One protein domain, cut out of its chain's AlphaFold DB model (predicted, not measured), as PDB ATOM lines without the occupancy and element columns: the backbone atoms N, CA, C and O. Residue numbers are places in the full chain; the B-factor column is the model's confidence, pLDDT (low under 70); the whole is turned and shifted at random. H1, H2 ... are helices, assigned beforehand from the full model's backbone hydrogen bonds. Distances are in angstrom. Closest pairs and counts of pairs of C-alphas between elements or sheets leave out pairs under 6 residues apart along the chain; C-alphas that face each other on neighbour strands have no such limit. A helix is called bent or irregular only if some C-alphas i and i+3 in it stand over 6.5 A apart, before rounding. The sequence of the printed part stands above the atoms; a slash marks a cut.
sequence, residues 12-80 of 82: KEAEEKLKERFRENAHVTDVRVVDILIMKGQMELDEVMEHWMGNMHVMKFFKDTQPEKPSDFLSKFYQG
ATOM      1  N   LYS A  12      -5.514 -11.459 -20.997       89.06
ATOM      2  CA  LYS A  12      -5.101 -10.054 -21.020       89.06
ATOM      3  C   LYS A  12      -5.987  -9.223 -21.953       89.06
ATOM      4  O   LYS A  12      -6.464  -8.175 -21.535       89.06
ATOM      5  N   GLU A  13      -6.257  -9.714 -23.161       87.56
ATOM      6  CA  GLU A  13      -7.167  -9.051 -24.109       87.56
ATOM      7  C   GLU A  13      -8.589  -8.947 -23.545       87.56
ATOM      8  O   GLU A  13      -9.234  -7.912 -23.690       87.56
ATOM      9  N   ALA A  14      -9.068  -9.977 -22.838       87.88
ATOM     10  CA  ALA A  14     -10.366  -9.935 -22.166       87.88
ATOM     11  C   ALA A  14     -10.429  -8.853 -21.073       87.88
ATOM     12  O   ALA A  14     -11.394  -8.094 -21.007       87.88
ATOM     13  N   GLU A  15      -9.393  -8.739 -20.236       89.94
ATOM     14  CA  GLU A  15      -9.308  -7.698 -19.203       89.94
ATOM     15  C   GLU A  15      -9.191  -6.287 -19.796       89.94
ATOM     16  O   GLU A  15      -9.757  -5.333 -19.257       89.94
ATOM     17  N   GLU A  16      -8.456  -6.134 -20.897       91.75
ATOM     18  CA  GLU A  16      -8.332  -4.865 -21.616       91.75
ATOM     19  C   GLU A  16      -9.666  -4.451 -22.246       91.75
ATOM     20  O   GLU A  16     -10.100  -3.317 -22.030       91.75
ATOM     21  N   LYS A  17     -10.370  -5.378 -22.909       90.00
ATOM     22  CA  LYS A  17     -11.708  -5.126 -23.460       90.00
ATOM     23  C   LYS A  17     -12.716  -4.788 -22.361       90.00
ATOM     24  O   LYS A  17     -13.507  -3.861 -22.516       90.00
ATOM     25  N   LEU A  18     -12.659  -5.470 -21.217       91.56
ATOM     26  CA  LEU A  18     -13.509  -5.148 -20.071       91.56
ATOM     27  C   LEU A  18     -13.276  -3.704 -19.600       91.56
ATOM     28  O   LEU A  18     -14.227  -2.945 -19.419       91.56
ATOM     29  N   LYS A  19     -12.011  -3.287 -19.460       93.19
ATOM     30  CA  LYS A  19     -11.661  -1.906 -19.083       93.19
ATOM     31  C   LYS A  19     -12.146  -0.882 -20.106       93.19
ATOM     32  O   LYS A  19     -12.615   0.179 -19.703       93.19
ATOM     33  N   GLU A  20     -12.025  -1.178 -21.397       92.44
ATOM     34  CA  GLU A  20     -12.542  -0.333 -22.477       92.44
ATOM     35  C   GLU A  20     -14.048  -0.086 -22.304       92.44
ATOM     36  O   GLU A  20     -14.474   1.065 -22.240       92.44
ATOM     37  N   ARG A  21     -14.832  -1.146 -22.075       91.50
ATOM     38  CA  ARG A  21     -16.294  -1.076 -21.891       91.50
ATOM     39  C   ARG A  21     -16.712  -0.267 -20.663       91.50
ATOM     40  O   ARG A  21     -17.668   0.508 -20.721       91.50
ATOM     41  N   PHE A  22     -15.976  -0.388 -19.558       93.19
ATOM     42  CA  PHE A  22     -16.191   0.480 -18.395       93.19
ATOM     43  C   PHE A  22     -15.871   1.948 -18.713       93.19
ATOM     44  O   PHE A  22     -16.588   2.846 -18.271       93.19
ATOM     45  N   ARG A  23     -14.824   2.211 -19.505       94.56
ATOM     46  CA  ARG A  23     -14.434   3.573 -19.902       94.56
ATOM     47  C   ARG A  23     -15.396   4.216 -20.900       94.56
ATOM     48  O   ARG A  23     -15.572   5.428 -20.825       94.56
ATOM     49  N   GLU A  24     -16.049   3.447 -21.774       92.81
ATOM     50  CA  GLU A  24     -17.068   3.957 -22.713       92.81
ATOM     51  C   GLU A  24     -18.156   4.771 -21.991       92.81
ATOM     52  O   GLU A  24     -18.587   5.814 -22.479       92.81
ATOM     53  N   ASN A  25     -18.546   4.350 -20.784       94.19
ATOM     54  CA  ASN A  25     -19.596   4.992 -19.990       94.19
ATOM     55  C   ASN A  25     -19.066   6.002 -18.955       94.19
ATOM     56  O   ASN A  25     -19.841   6.529 -18.162       94.19
ATOM     57  N   ALA A  26     -17.767   6.327 -18.961       93.81
ATOM     58  CA  ALA A  26     -17.156   7.213 -17.959       93.81
ATOM     59  C   ALA A  26     -17.688   8.660 -17.984       93.81
ATOM     60  O   ALA A  26     -17.480   9.417 -17.039       93.81
ATOM     61  N   HIS A  27     -18.360   9.053 -19.064       95.75
ATOM     62  CA  HIS A  27     -18.964  10.372 -19.234       95.75
ATOM     63  C   HIS A  27     -20.338  10.507 -18.549       95.75
ATOM     64  O   HIS A  27     -20.874  11.612 -18.469       95.75
ATOM     65  N   VAL A  28     -20.932   9.402 -18.085       95.56
ATOM     66  CA  VAL A  28     -22.259   9.395 -17.463       95.56
ATOM     67  C   VAL A  28     -22.166   9.910 -16.026       95.56
ATOM     68  O   VAL A  28     -21.445   9.356 -15.203       95.56
ATOM     69  N   THR A  29     -22.923  10.963 -15.717       95.38
ATOM     70  CA  THR A  29     -22.921  11.614 -14.395       95.38
ATOM     71  C   THR A  29     -24.217  11.418 -13.606       95.38
ATOM     72  O   THR A  29     -24.209  11.541 -12.384       95.38
ATOM     73  N   ASP A  30     -25.335  11.108 -14.275       97.31
ATOM     74  CA  ASP A  30     -26.618  10.851 -13.612       97.31
ATOM     75  C   ASP A  30     -26.584   9.493 -12.902       97.31
ATOM     76  O   ASP A  30     -26.504   8.442 -13.541       97.31
ATOM     77  N   VAL A  31     -26.698   9.528 -11.575       96.06
ATOM     78  CA  VAL A  31     -26.647   8.351 -10.696       96.06
ATOM     79  C   VAL A  31     -27.666   7.283 -11.097       96.06
ATOM     80  O   VAL A  31     -27.344   6.103 -11.090       96.06
ATOM     81  N   ARG A  32     -28.864   7.667 -11.546       97.00
ATOM     82  CA  ARG A  32     -29.907   6.697 -11.928       97.00
ATOM     83  C   ARG A  32     -29.517   5.919 -13.179       97.00
ATOM     84  O   ARG A  32     -29.856   4.750 -13.326       97.00
ATOM     85  N   VAL A  33     -28.814   6.580 -14.098       96.69
ATOM     86  CA  VAL A  33     -28.292   5.934 -15.303       96.69
ATOM     87  C   VAL A  33     -27.142   5.007 -14.926       96.69
ATOM     88  O   VAL A  33     -27.091   3.887 -15.426       96.69
ATOM     89  N   VAL A  34     -26.273   5.429 -14.002       96.19
ATOM     90  CA  VAL A  34     -25.203   4.582 -13.456       96.19
ATOM     91  C   VAL A  34     -25.778   3.319 -12.810       96.19
ATOM     92  O   VAL A  34     -25.316   2.226 -13.127       96.19
ATOM     93  N   ASP A  35     -26.831   3.436 -12.001       97.38
ATOM     94  CA  ASP A  35     -27.487   2.286 -11.370       97.38
ATOM     95  C   ASP A  35     -28.021   1.295 -12.412       97.38
ATOM     96  O   ASP A  35     -27.791   0.089 -12.310       97.38
ATOM     97  N   ILE A  36     -28.676   1.791 -13.466       96.88
ATOM     98  CA  ILE A  36     -29.165   0.948 -14.566       96.88
ATOM     99  C   ILE A  36     -28.000   0.260 -15.291       96.88
ATOM    100  O   ILE A  36     -28.117  -0.907 -15.667       96.88
ATOM    101  N   LEU A  37     -26.880   0.956 -15.511       96.38
ATOM    102  CA  LEU A  37     -25.697   0.376 -16.152       96.38
ATOM    103  C   LEU A  37     -25.072  -0.730 -15.296       96.38
ATOM    104  O   LEU A  37     -24.705  -1.773 -15.833       96.38
ATOM    105  N   ILE A  38     -25.011  -0.540 -13.976       95.69
ATOM    106  CA  ILE A  38     -24.534  -1.561 -13.037       95.69
ATOM    107  C   ILE A  38     -25.455  -2.783 -13.068       95.69
ATOM    108  O   ILE A  38     -24.966  -3.903 -13.200       95.69
ATOM    109  N   MET A  39     -26.778  -2.583 -13.013       97.69
ATOM    110  CA  MET A  39     -27.743  -3.688 -13.089       97.69
ATOM    111  C   MET A  39     -27.591  -4.480 -14.390       97.69
ATOM    112  O   MET A  39     -27.555  -5.706 -14.355       97.69
ATOM    113  N   LYS A  40     -27.433  -3.798 -15.532       96.12
ATOM    114  CA  LYS A  40     -27.186  -4.458 -16.823       96.12
ATOM    115  C   LYS A  40     -25.883  -5.259 -16.828       96.12
ATOM    116  O   LYS A  40     -25.883  -6.385 -17.306       96.12
ATOM    117  N   GLY A  41     -24.802  -4.703 -16.275       94.56
ATOM    118  CA  GLY A  41     -23.519  -5.400 -16.179       94.56
ATOM    119  C   GLY A  41     -23.581  -6.643 -15.287       94.56
ATOM    120  O   GLY A  41     -22.976  -7.660 -15.617       94.56
ATOM    121  N   GLN A  42     -24.347  -6.593 -14.193       95.88
ATOM    122  CA  GLN A  42     -24.573  -7.761 -13.338       95.88
ATOM    123  C   GLN A  42     -25.376  -8.844 -14.065       95.88
ATOM    124  O   GLN A  42     -24.990 -10.006 -14.025       95.88
ATOM    125  N   MET A  43     -26.447  -8.466 -14.770       96.06
ATOM    126  CA  MET A  43     -27.242  -9.411 -15.562       96.06
ATOM    127  C   MET A  43     -26.385 -10.125 -16.617       96.06
ATOM    128  O   MET A  43     -26.452 -11.341 -16.748       96.06
ATOM    129  N   GLU A  44     -25.544  -9.380 -17.333       92.81
ATOM    130  CA  GLU A  44     -24.640  -9.929 -18.350       92.81
ATOM    131  C   GLU A  44     -23.575 -10.855 -17.738       92.81
ATOM    132  O   GLU A  44     -23.241 -11.893 -18.310       92.81
ATOM    133  N   LEU A  45     -23.067 -10.528 -16.544       92.31
ATOM    134  CA  LEU A  45     -22.163 -11.410 -15.808       92.31
ATOM    135  C   LEU A  45     -22.849 -12.732 -15.446       92.31
ATOM    136  O   LEU A  45     -22.256 -13.792 -15.650       92.31
ATOM    137  N   ASP A  46     -24.081 -12.672 -14.943       93.94
ATOM    138  CA  ASP A  46     -24.852 -13.859 -14.578       93.94
ATOM    139  C   ASP A  46     -25.115 -14.742 -15.813       93.94
ATOM    140  O   ASP A  46     -24.896 -15.952 -15.760       93.94
ATOM    141  N   GLU A  47     -25.462 -14.151 -16.962       91.38
ATOM    142  CA  GLU A  47     -25.638 -14.874 -18.232       91.38
ATOM    143  C   GLU A  47     -24.365 -15.612 -18.689       91.38
ATOM    144  O   GLU A  47     -24.436 -16.739 -19.198       91.38
ATOM    145  N   VAL A  48     -23.189 -15.000 -18.505       87.44
ATOM    146  CA  VAL A  48     -21.897 -15.615 -18.844       87.44
ATOM    147  C   VAL A  48     -21.525 -16.713 -17.848       87.44
ATOM    148  O   VAL A  48     -21.050 -17.770 -18.275       87.44
ATOM    149  N   MET A  49     -21.740 -16.488 -16.545       87.62
ATOM    150  CA  MET A  49     -21.439 -17.458 -15.483       87.62
ATOM    151  C   MET A  49     -22.316 -18.711 -15.581       87.62
ATOM    152  O   MET A  49     -21.807 -19.827 -15.451       87.62
ATOM    153  N   GLU A  50     -23.605 -18.538 -15.865       89.81
ATOM    154  CA  GLU A  50     -24.575 -19.630 -16.019       89.81
ATOM    155  C   GLU A  50     -24.544 -20.276 -17.416       89.81
ATOM    156  O   GLU A  50     -25.290 -21.216 -17.689       89.81
ATOM    157  N   HIS A  51     -23.651 -19.823 -18.304       84.56
ATOM    158  CA  HIS A  51     -23.491 -20.345 -19.669       84.56
ATOM    159  C   HIS A  51     -24.761 -20.236 -20.524       84.56
ATOM    160  O   HIS A  51     -25.011 -21.058 -21.408       84.56
ATOM    161  N   TRP A  52     -25.568 -19.205 -20.278       89.06
ATOM    162  CA  TRP A  52     -26.740 -18.906 -21.101       89.06
ATOM    163  C   TRP A  52     -26.335 -18.247 -22.423       89.06
ATOM    164  O   TRP A  52     -27.014 -18.404 -23.439       89.06
ATOM    165  N   MET A  53     -25.181 -17.575 -22.449       85.38
ATOM    166  CA  MET A  53     -24.573 -17.045 -23.667       85.38
ATOM    167  C   MET A  53     -23.692 -18.095 -24.357       85.38
ATOM    168  O   MET A  53     -22.853 -18.733 -23.743       85.38
ATOM    169  N   GLY A  54     -23.842 -18.259 -25.675       84.31
ATOM    170  CA  GLY A  54     -22.910 -19.065 -26.487       84.31
ATOM    171  C   GLY A  54     -21.640 -18.304 -26.912       84.31
ATOM    172  O   GLY A  54     -21.632 -17.073 -26.913       84.31
ATOM    173  N   ASN A  55     -20.606 -19.018 -27.393       86.38
ATOM    174  CA  ASN A  55     -19.324 -18.448 -27.872       86.38
ATOM    175  C   ASN A  55     -19.491 -17.260 -28.838       86.38
ATOM    176  O   ASN A  55     -18.742 -16.291 -28.772       86.38
ATOM    177  N   MET A  56     -20.492 -17.312 -29.722       84.56
ATOM    178  CA  MET A  56     -20.790 -16.237 -30.678       84.56
ATOM    179  C   MET A  56     -21.128 -14.908 -29.990       84.56
ATOM    180  O   MET A  56     -20.708 -13.851 -30.459       84.56
ATOM    181  N   HIS A  57     -21.862 -14.954 -28.875       87.31
ATOM    182  CA  HIS A  57     -22.241 -13.761 -28.122       87.31
ATOM    183  C   HIS A  57     -21.022 -13.136 -27.448       87.31
ATOM    184  O   HIS A  57     -20.838 -11.928 -27.533       87.31
ATOM    185  N   VAL A  58     -20.144 -13.960 -26.867       85.75
ATOM    186  CA  VAL A  58     -18.880 -13.494 -26.280       85.75
ATOM    187  C   VAL A  58     -17.974 -12.892 -27.357       85.75
ATOM    188  O   VAL A  58     -17.444 -11.799 -27.189       85.75
ATOM    189  N   MET A  59     -17.843 -13.549 -28.513       86.94
ATOM    190  CA  MET A  59     -17.009 -13.057 -29.616       86.94
ATOM    191  C   MET A  59     -17.490 -11.731 -30.210       86.94
ATOM    192  O   MET A  59     -16.674 -10.994 -30.769       86.94
ATOM    193  N   LYS A  60     -18.773 -11.385 -30.051       86.56
ATOM    194  CA  LYS A  60     -19.317 -10.085 -30.457       86.56
ATOM    195  C   LYS A  60     -18.643  -8.914 -29.733       86.56
ATOM    196  O   LYS A  60     -18.561  -7.838 -30.307       86.56
ATOM    197  N   PHE A  61     -18.124  -9.113 -28.519       85.69
ATOM    198  CA  PHE A  61     -17.378  -8.065 -27.809       85.69
ATOM    199  C   PHE A  61     -15.979  -7.826 -28.378       85.69
ATOM    200  O   PHE A  61     -15.411  -6.762 -28.159       85.69
ATOM    201  N   PHE A  62     -15.411  -8.799 -29.093       81.81
ATOM    202  CA  PHE A  62     -14.019  -8.763 -29.548       81.81
ATOM    203  C   PHE A  62     -13.870  -8.499 -31.046       81.81
ATOM    204  O   PHE A  62     -12.820  -8.035 -31.477       81.81
ATOM    205  N   LYS A  63     -14.892  -8.810 -31.850       69.25
ATOM    206  CA  LYS A  63     -14.863  -8.625 -33.303       69.25
ATOM    207  C   LYS A  63     -15.979  -7.696 -33.752       69.25
ATOM    208  O   LYS A  63     -17.128  -8.126 -33.883       69.25
ATOM    209  N   ASP A  64     -15.608  -6.480 -34.136       61.50
ATOM    210  CA  ASP A  64     -16.420  -5.711 -35.067       61.50
ATOM    211  C   ASP A  64     -16.378  -6.446 -36.408       61.50
ATOM    212  O   ASP A  64     -15.441  -6.360 -37.191       61.50
ATOM    213  N   THR A  65     -17.406  -7.256 -36.662       58.72
ATOM    214  CA  THR A  65     -17.584  -7.931 -37.963       58.72
ATOM    215  C   THR A  65     -17.884  -6.909 -39.072       58.72
ATOM    216  O   THR A  65     -17.983  -7.262 -40.243       58.72
ATOM    217  N   GLN A  66     -18.050  -5.635 -38.705       61.75
ATOM    218  CA  GLN A  66     -18.233  -4.538 -39.636       61.75
ATOM    219  C   GLN A  66     -16.882  -3.901 -39.970       61.75
ATOM    220  O   GLN A  66     -16.081  -3.688 -39.061       61.75
ATOM    221  N   PRO A  67     -16.629  -3.575 -41.251       68.38
ATOM    222  CA  PRO A  67     -15.458  -2.791 -41.615       68.38
ATOM    223  C   PRO A  67     -15.468  -1.475 -40.830       68.38
ATOM    224  O   PRO A  67     -16.534  -0.875 -40.651       68.38
ATOM    225  N   GLU A  68     -14.293  -1.044 -40.355       70.44
ATOM    226  CA  GLU A  68     -14.152   0.236 -39.664       70.44
ATOM    227  C   GLU A  68     -14.796   1.329 -40.513       70.44
ATOM    228  O   GLU A  68     -14.458   1.518 -41.687       70.44
ATOM    229  N   LYS A  69     -15.781   2.020 -39.932       74.31
ATOM    230  CA  LYS A  69     -16.459   3.094 -40.648       74.31
ATOM    231  C   LYS A  69     -15.422   4.168 -40.969       74.31
ATOM    232  O   LYS A  69     -14.678   4.557 -40.064       74.31
ATOM    233  N   PRO A  70     -15.376   4.673 -42.213       78.81
ATOM    234  CA  PRO A  70     -14.455   5.743 -42.564       78.81
ATOM    235  C   PRO A  70     -14.673   6.924 -41.615       78.81
ATOM    236  O   PRO A  70     -15.785   7.437 -41.486       78.81
ATOM    237  N   SER A  71     -13.622   7.326 -40.907       76.75
ATOM    238  CA  SER A  71     -13.670   8.444 -39.963       76.75
ATOM    239  C   SER A  71     -13.441   9.780 -40.669       76.75
ATOM    240  O   SER A  71     -14.101  10.766 -40.339       76.75
ATOM    241  N   ASP A  72     -12.571   9.787 -41.679       85.38
ATOM    242  CA  ASP A  72     -12.225  10.965 -42.467       85.38
ATOM    243  C   ASP A  72     -13.281  11.291 -43.534       85.38
ATOM    244  O   ASP A  72     -13.904  10.406 -44.130       85.38
ATOM    245  N   PHE A  73     -13.452  12.586 -43.799       85.94
ATOM    246  CA  PHE A  73     -14.350  13.106 -44.824       85.94
ATOM    247  C   PHE A  73     -14.021  12.522 -46.199       85.94
ATOM    248  O   PHE A  73     -14.918  12.079 -46.910       85.94
ATOM    249  N   LEU A  74     -12.737  12.461 -46.564       86.81
ATOM    250  CA  LEU A  74     -12.328  11.991 -47.885       86.81
ATOM    251  C   LEU A  74     -12.612  10.491 -48.073       86.81
ATOM    252  O   LEU A  74     -13.059  10.065 -49.136       86.81
ATOM    253  N   SER A  75     -12.420   9.687 -47.026       85.44
ATOM    254  CA  SER A  75     -12.764   8.262 -47.040       85.44
ATOM    255  C   SER A  75     -14.276   8.025 -47.129       85.44
ATOM    256  O   SER A  75     -14.694   7.121 -47.850       85.44
ATOM    257  N   LYS A  76     -15.097   8.843 -46.452       85.88
ATOM    258  CA  LYS A  76     -16.568   8.818 -46.573       85.88
ATOM    259  C   LYS A  76     -17.029   9.201 -47.977       85.88
ATOM    260  O   LYS A  76     -17.833   8.493 -48.579       85.88
ATOM    261  N   PHE A  77     -16.429  10.259 -48.527       85.56
ATOM    262  CA  PHE A  77     -16.695  10.751 -49.874       85.56
ATOM    263  C   PHE A  77     -16.416   9.685 -50.942       85.56
ATOM    264  O   PHE A  77     -17.275   9.415 -51.777       85.56
ATOM    265  N   TYR A  78     -15.261   9.007 -50.883       86.19
ATOM    266  CA  TYR A  78     -14.938   7.922 -51.823       86.19
ATOM    267  C   TYR A  78     -15.836   6.684 -51.681       86.19
ATOM    268  O   TYR A  78     -15.971   5.925 -52.639       86.19
ATOM    269  N   GLN A  79     -16.448   6.468 -50.514       84.94
ATOM    270  CA  GLN A  79     -17.364   5.349 -50.264       84.94
ATOM    271  C   GLN A  79     -18.835   5.687 -50.567       84.94
ATOM    272  O   GLN A  79     -19.679   4.795 -50.510       84.94
ATOM    273  N   GLY A  80     -19.153   6.945 -50.903       80.00
ATOM    274  CA  GLY A  80     -20.522   7.386 -51.201       80.00
ATOM    275  C   GLY A  80     -21.456   7.374 -49.987       80.00
ATOM    276  O   GLY A  80     -22.672   7.301 -50.153       80.00
TER     277      GLY A  80
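This is residues 12 to 80 of the 82 residues of the protein "Complex I-B14" of Pinctada fucata (UniProt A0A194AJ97). Look for an open, loose frame of helices with a long arm: the longest helix, H2, makes one side, H1 runs roughly the opposite way on the other side across a gap, and short H3 lies near the last residues of H2. From H3 a long stretch, residues 60 to 72, leads away to the small helix H4, and residues 63 to 68 and 71 to 77 stick out. You will find 69 printed residues with four named helices, in the order H1, H2, H3, H4, and no named strand; the class is all helix. The whole is only just loose, close to extended, with a radius of gyration of the C-alphas of 16.3 A, and the C-alphas span 45 by 33 by 23 A, the arm with H4 making the length.

Find C-alpha 31 at (-26.647, 8.351, -10.696); from there H2, residues 31 to 49, runs 26.8 A to C-alpha 49 at (-21.439, -17.458, -15.483). Go back to C-alpha 12 at (-5.101, -10.054, -21.020), where H1, residues 12 to 24, begins; it is 18.5 A long. Past H2 comes H3, residues 55 to 59, 6.1 A long. H4, residues 73 to 79, is 9.9 A long and ends at C-alpha 79, (-17.364, 5.349, -50.264).

Begin with H2, which touches no helix. Compare the y column: along H2 it falls from 8.351 at C-alpha 31 to -17.458 at C-alpha 49, while along H1 it rises from -10.054 at C-alpha 12 to 3.957 at C-alpha 24. H1 and H2 are apart. H2 and H3 are apart too, but only just: their closest C-alphas are 8.3 A from each other. H1 is apart from H3. H4 is apart from H1, H2 and H3. On the backbone, every O i to N i+4 pair is within hydrogen-bond range in H1, H2, H3 and H4, and no helix is bent or irregular.

The two C-alphas farthest apart are those of Glu 50 and Leu 74, 46.5 A from each other. The C-alphas of Lys 12 and Gly 80, the first and last printed residues, are 38.1 A apart. The printed part has no cut. Its link from H2 to H3 is tight, with 5 residues, that from H1 to H2 is short, with 6, and that from H3 to H4 is long, with 13. Residues 63 to 68 stand free, as do residues 71 to 77, of which 73 to 77 belong to H4. Read the B-factor column for the model's confidence: the mean pLDDT of the printed part is 87.8, and residues 63 to 67 are under 70.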